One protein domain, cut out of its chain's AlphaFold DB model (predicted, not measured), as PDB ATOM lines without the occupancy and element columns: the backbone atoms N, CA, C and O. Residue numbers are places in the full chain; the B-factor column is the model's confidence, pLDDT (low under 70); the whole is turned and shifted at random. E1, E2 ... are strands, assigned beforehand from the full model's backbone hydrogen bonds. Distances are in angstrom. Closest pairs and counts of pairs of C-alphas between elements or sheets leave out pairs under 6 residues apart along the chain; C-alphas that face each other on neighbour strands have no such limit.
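This is residues 98 to 143 of the 143 residues of a protein of Serpentinicella alkaliphila (UniProt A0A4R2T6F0). The domain has little regular structure: one two-stranded hairpin, E1 and E2, with a long winding stretch before it and a shorter one after it. The hairpin's turn and the last residues mark opposite ends of the longest axis, while residues 98 to 108 lie off to one side. The printed part has 46 residues, with no named helix and two antiparallel strands, E1 then E2; the class is all strand, with 11 residues in named elements. It is flat, 33 by 27 by 13 A, and only just compact, close to loose, with a radius of gyration of the C-alphas of 11.2 A.

E1, residues 118 to 123, and E2, residues 126 to 130, form a hairpin with a tight link of 2 residues. Their directions stand at 149 degrees. N 118 and O 130, 2.9 A apart, and N 128 and O 121, 2.8 A apart, are within hydrogen-bond range.

E1 runs 15.0 A from C-alpha 118 at (37.833, 28.426, 2.665). E2 runs 13.0 A to C-alpha 130 at (40.280, 32.185, 0.143).

The C-alphas farthest apart, of Lys 124 and Pro 141, are 33.6 A apart. The printed part has no cut. Residues 142 to 143 have pLDDT under 70.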
ATOM      1  N   ALA A  98      33.565  12.363 -13.060       84.12
ATOM      2  CA  ALA A  98      34.466  13.158 -12.238       84.12
ATOM      3  C   ALA A  98      33.955  14.612 -12.156       84.12
ATOM      4  O   ALA A  98      33.425  15.116 -13.156       84.12
ATOM      5  N   PRO A  99      34.095  15.273 -10.993       87.25
ATOM      6  CA  PRO A  99      33.673  16.657 -10.840       87.25
ATOM      7  C   PRO A  99      34.409  17.562 -11.842       87.25
ATOM      8  O   PRO A  99      35.515  17.226 -12.287       87.25
ATOM      9  N   PRO A 100      33.815  18.710 -12.214       87.75
ATOM     10  CA  PRO A 100      34.486  19.707 -13.037       87.75
ATOM     11  C   PRO A 100      35.852  20.103 -12.468       87.75
ATOM     12  O   PRO A 100      36.065  20.101 -11.254       87.75
ATOM     13  N   GLU A 101      36.779  20.482 -13.347       88.06
ATOM     14  CA  GLU A 101      38.102  20.934 -12.925       88.06
ATOM     15  C   GLU A 101      37.996  22.116 -11.948       88.06
ATOM     16  O   GLU A 101      37.245  23.066 -12.171       88.06
ATOM     17  N   GLY A 102      38.756  22.049 -10.852       89.38
ATOM     18  CA  GLY A 102      38.727  23.062  -9.797       89.38
ATOM     19  C   GLY A 102      37.682  22.824  -8.705       89.38
ATOM     20  O   GLY A 102      37.604  23.647  -7.794       89.38
ATOM     21  N   LEU A 103      36.943  21.711  -8.742       92.50
ATOM     22  CA  LEU A 103      36.044  21.266  -7.672       92.50
ATOM     23  C   LEU A 103      36.465  19.894  -7.108       92.50
ATOM     24  O   LEU A 103      37.110  19.103  -7.802       92.50
ATOM     25  N   ASP A 104      36.115  19.616  -5.851       90.25
ATOM     26  CA  ASP A 104      36.215  18.279  -5.248       90.25
ATOM     27  C   ASP A 104      34.945  17.430  -5.487       90.25
ATOM     28  O   ASP A 104      34.040  17.822  -6.225       90.25
ATOM     29  N   GLU A 105      34.894  16.229  -4.902       86.62
ATOM     30  CA  GLU A 105      33.762  15.293  -5.034       86.62
ATOM     31  C   GLU A 105      32.451  15.821  -4.423       86.62
ATOM     32  O   GLU A 105      31.372  15.365  -4.810       86.62
ATOM     33  N   ASP A 106      32.546  16.796  -3.515       86.06
ATOM     34  CA  ASP A 106      31.418  17.483  -2.881       86.06
ATOM     35  C   ASP A 106      31.049  18.785  -3.622       86.06
ATOM     36  O   ASP A 106      30.190  19.542  -3.169       86.06
ATOM     37  N   PHE A 107      31.674  19.050  -4.776       87.88
ATOM     38  CA  PHE A 107      31.570  20.293  -5.550       87.88
ATOM     39  C   PHE A 107      32.064  21.543  -4.819       87.88
ATOM     40  O   PHE A 107      31.711  22.669  -5.188       87.88
ATOM     41  N   ASP A 108      32.925  21.378  -3.819       90.44
ATOM     42  CA  ASP A 108      33.582  22.499  -3.176       90.44
ATOM     43  C   ASP A 108      34.818  22.933  -3.972       90.44
ATOM     44  O   ASP A 108      35.576  22.100  -4.479       90.44
ATOM     45  N   PRO A 109      35.064  24.247  -4.101       93.56
ATOM     46  CA  PRO A 109      36.157  24.731  -4.922       93.56
ATOM     47  C   PRO A 109      37.510  24.426  -4.280       93.56
ATOM     48  O   PRO A 109      37.729  24.678  -3.093       93.56
ATOM     49  N   ILE A 110      38.448  23.930  -5.084       93.94
ATOM     50  CA  ILE A 110      39.809  23.570  -4.676       93.94
ATOM     51  C   ILE A 110      40.847  24.496  -5.318       93.94
ATOM     52  O   ILE A 110      40.658  25.030  -6.410       93.94
ATOM     53  N   CYS A 111      41.973  24.707  -4.636       90.75
ATOM     54  CA  CYS A 111      43.107  25.439  -5.205       90.75
ATOM     55  C   CYS A 111      43.954  24.554  -6.138       90.75
ATOM     56  O   CYS A 111      43.796  23.336  -6.183       90.75
ATOM     57  N   SER A 112      44.938  25.151  -6.819       88.25
ATOM     58  CA  SER A 112      45.922  24.428  -7.645       88.25
ATOM     59  C   SER A 112      46.715  23.362  -6.875       88.25
ATOM     60  O   SER A 112      47.128  22.360  -7.452       88.25
ATOM     61  N   GLY A 113      46.886  23.541  -5.561       88.06
ATOM     62  CA  GLY A 113      47.471  22.551  -4.650       88.06
ATOM     63  C   GLY A 113      46.504  21.451  -4.192       88.06
ATOM     64  O   GLY A 113      46.860  20.682  -3.308       88.06
ATOM     65  N   ARG A 114      45.287  21.384  -4.753       87.62
ATOM     66  CA  ARG A 114      44.209  20.441  -4.396       87.62
ATOM     67  C   ARG A 114      43.715  20.532  -2.947       87.62
ATOM     68  O   ARG A 114      43.168  19.572  -2.416       87.62
ATOM     69  N   TYR A 115      43.866  21.692  -2.313       90.88
ATOM     70  CA  TYR A 115      43.249  21.963  -1.015       90.88
ATOM     71  C   TYR A 115      41.907  22.668  -1.197       90.88
ATOM     72  O   TYR A 115      41.809  23.628  -1.965       90.88
ATOM     73  N   LYS A 116      40.905  22.235  -0.431       93.38
ATOM     74  CA  LYS A 116      39.584  22.867  -0.341       93.38
ATOM     75  C   LYS A 116      39.708  24.331   0.071       93.38
ATOM     76  O   LYS A 116      40.340  24.652   1.084       93.38
ATOM     77  N   LEU A 117      39.146  25.226  -0.735       94.62
ATOM     78  CA  LEU A 117      39.149  26.649  -0.439       94.62
ATOM     79  C   LEU A 117      38.241  26.952   0.752       94.62
ATOM     80  O   LEU A 117      37.247  26.280   1.011       94.62
ATOM     81  N   VAL A 118      38.581  28.011   1.479       94.06
ATOM     82  CA  VAL A 118      37.833  28.426   2.665       94.06
ATOM     83  C   VAL A 118      36.826  29.487   2.260       94.06
ATOM     84  O   VAL A 118      37.203  30.527   1.713       94.06
ATOM     85  N   TYR A 119      35.548  29.236   2.539       94.06
ATOM     86  CA  TYR A 119      34.496  30.226   2.339       94.06
ATOM     87  C   TYR A 119      34.790  31.497   3.146       94.06
ATOM     88  O   TYR A 119      35.068  31.447   4.343       94.06
ATOM     89  N   TRP A 120      34.740  32.646   2.473       93.44
ATOM     90  CA  TRP A 120      35.121  33.955   3.017       93.44
ATOM     91  C   TRP A 120      33.978  34.979   2.953       93.44
ATOM     92  O   TRP A 120      34.182  36.176   3.151       93.44
ATOM     93  N   GLY A 121      32.764  34.522   2.653       93.19
ATOM     94  CA  GLY A 121      31.573  35.358   2.563       93.19
ATOM     95  C   GLY A 121      31.006  35.448   1.150       93.19
ATOM     96  O   GLY A 121      31.451  34.787   0.214       93.19
ATOM     97  N   LYS A 122      29.997  36.300   1.002       94.62
ATOM     98  CA  LYS A 122      29.254  36.509  -0.240       94.62
ATOM     99  C   LYS A 122      29.235  37.995  -0.564       94.62
ATOM    100  O   LYS A 122      29.085  38.825   0.329       94.62
ATOM    101  N   ASP A 123      29.388  38.324  -1.835       93.62
ATOM    102  CA  ASP A 123      29.285  39.684  -2.351       93.62
ATOM    103  C   ASP A 123      28.318  39.707  -3.524       93.62
ATOM    104  O   ASP A 123      28.616  39.200  -4.607       93.62
ATOM    105  N   LYS A 124      27.125  40.251  -3.276       91.94
ATOM    106  CA  LYS A 124      25.986  40.191  -4.199       91.94
ATOM    107  C   LYS A 124      25.730  38.747  -4.648       91.94
ATOM    108  O   LYS A 124      25.295  37.931  -3.841       91.94
ATOM    109  N   ASN A 125      26.036  38.426  -5.903       89.69
ATOM    110  CA  ASN A 125      25.808  37.115  -6.509       89.69
ATOM    111  C   ASN A 125      27.067  36.237  -6.546       89.69
ATOM    112  O   ASN A 125      27.009  35.122  -7.052       89.69
ATOM    113  N   PHE A 126      28.193  36.710  -6.007       89.44
ATOM    114  CA  PHE A 126      29.460  35.988  -6.022       89.44
ATOM    115  C   PHE A 126      29.790  35.441  -4.635       89.44
ATOM    116  O   PHE A 126      29.792  36.172  -3.642       89.44
ATOM    117  N   LEU A 127      30.101  34.148  -4.569       91.75
ATOM    118  CA  LEU A 127      30.677  33.529  -3.380       91.75
ATOM    119  C   LEU A 127      32.186  33.789  -3.378       91.75
ATOM    120  O   LEU A 127      32.865  33.597  -4.387       91.75
ATOM    121  N   LYS A 128      32.711  34.267  -2.249       93.75
ATOM    122  CA  LYS A 128      34.133  34.559  -2.068       93.75
ATOM    123  C   LYS A 128      34.794  33.394  -1.352       93.75
ATOM    124  O   LYS A 128      34.338  32.960  -0.297       93.75
ATOM    125  N   PHE A 129      35.923  32.960  -1.892       94.50
ATOM    126  CA  PHE A 129      36.743  31.902  -1.327       94.50
ATOM    127  C   PHE A 129      38.185  32.383  -1.162       94.50
ATOM    128  O   PHE A 129      38.670  33.228  -1.921       94.50
ATOM    129  N   ARG A 130      38.877  31.872  -0.145       93.31
ATOM    130  CA  ARG A 130      40.280  32.185   0.143       93.31
ATOM    131  C   ARG A 130      41.126  30.923   0.183       93.31
ATOM    132  O   ARG A 130      40.653  29.849   0.550       93.31
ATOM    133  N   CYS A 131      42.398  31.086  -0.179       92.88
ATOM    134  CA  CYS A 131      43.390  30.028  -0.067       92.88
ATOM    135  C   CYS A 131      43.484  29.564   1.400       92.88
ATOM    136  O   CYS A 131      43.705  30.413   2.269       92.88
ATOM    137  N   PRO A 132      43.352  28.255   1.689       93.75
ATOM    138  CA  PRO A 132      43.391  27.727   3.052       93.75
ATOM    139  C   PRO A 132      44.724  28.012   3.751       93.75
ATOM    140  O   PRO A 132      44.740  28.248   4.955       93.75
ATOM    141  N   HIS A 133      45.830  28.076   3.009       92.38
ATOM    142  CA  HIS A 133      47.135  28.423   3.567       92.38
ATOM    143  C   HIS A 133      47.181  29.869   4.080       92.38
ATOM    144  O   HIS A 133      47.609  30.115   5.203       92.38
ATOM    145  N   ALA A 134      46.646  30.820   3.304       91.12
ATOM    146  CA  ALA A 134      46.624  32.239   3.669       91.12
ATOM    147  C   ALA A 134      45.812  32.527   4.945       91.12
ATOM    148  O   ALA A 134      45.998  33.560   5.581       91.12
ATOM    149  N   VAL A 135      44.907  31.617   5.318       92.56
ATOM    150  CA  VAL A 135      44.093  31.697   6.540       92.56
ATOM    151  C   VAL A 135      44.528  30.683   7.608       92.56
ATOM    152  O   VAL A 135      43.787  30.446   8.560       92.56
ATOM    153  N   GLY A 136      45.702  30.059   7.454       90.00
ATOM    154  CA  GLY A 136      46.279  29.138   8.438       90.00
ATOM    155  C   GLY A 136      45.520  27.817   8.610       90.00
ATOM    156  O   GLY A 136      45.611  27.186   9.658       90.00
ATOM    157  N   ARG A 137      44.734  27.400   7.611       89.31
ATOM    158  CA  ARG A 137      43.924  26.167   7.628       89.31
ATOM    159  C   ARG A 137      44.621  24.971   6.981       89.31
ATOM    160  O   ARG A 137      44.144  23.853   7.141       89.31
ATOM    161  N   CYS A 138      45.728  25.176   6.265       87.94
ATOM    162  CA  CYS A 138      46.563  24.085   5.764       87.94
ATOM    163  C   CYS A 138      48.052  24.460   5.697       87.94
ATOM    164  O   CYS A 138      48.420  25.628   5.533       87.94
ATOM    165  N   ASN A 139      48.902  23.434   5.756       85.25
ATOM    166  CA  ASN A 139      50.335  23.543   5.494       85.25
ATOM    167  C   ASN A 139      50.584  23.192   4.027       85.25
ATOM    168  O   ASN A 139      50.679  22.018   3.671       85.25
ATOM    169  N   CYS A 140      50.613  24.214   3.174       84.88
ATOM    170  CA  CYS A 140      50.803  24.046   1.740       84.88
ATOM    171  C   CYS A 140      52.303  23.866   1.438       84.88
ATOM    172  O   CYS A 140      53.086  24.736   1.811       84.88
ATOM    173  N   PRO A 141      52.723  22.775   0.773       79.81
ATOM    174  CA  PRO A 141      54.136  22.519   0.476       79.81
ATOM    175  C   PRO A 141      54.701  23.433  -0.620       79.81
ATOM    176  O   PRO A 141      55.912  23.516  -0.781       79.81
ATOM    177  N   THR A 142      53.829  24.096  -1.380       65.50
ATOM    178  CA  THR A 142      54.167  25.052  -2.446       65.50
ATOM    179  C   THR A 142      54.075  26.519  -2.002       65.50
ATOM    180  O   THR A 142      53.957  27.392  -2.862       65.50
ATOM    181  N   ALA A 143      54.056  26.783  -0.689       56.38
ATOM    182  CA  ALA A 143      54.037  28.137  -0.127       56.38
ATOM    183  C   ALA A 143      55.369  28.877  -0.315       56.38
ATOM    184  O   ALA A 143      56.430  28.228  -0.167       56.38
TER     185      ALA A 143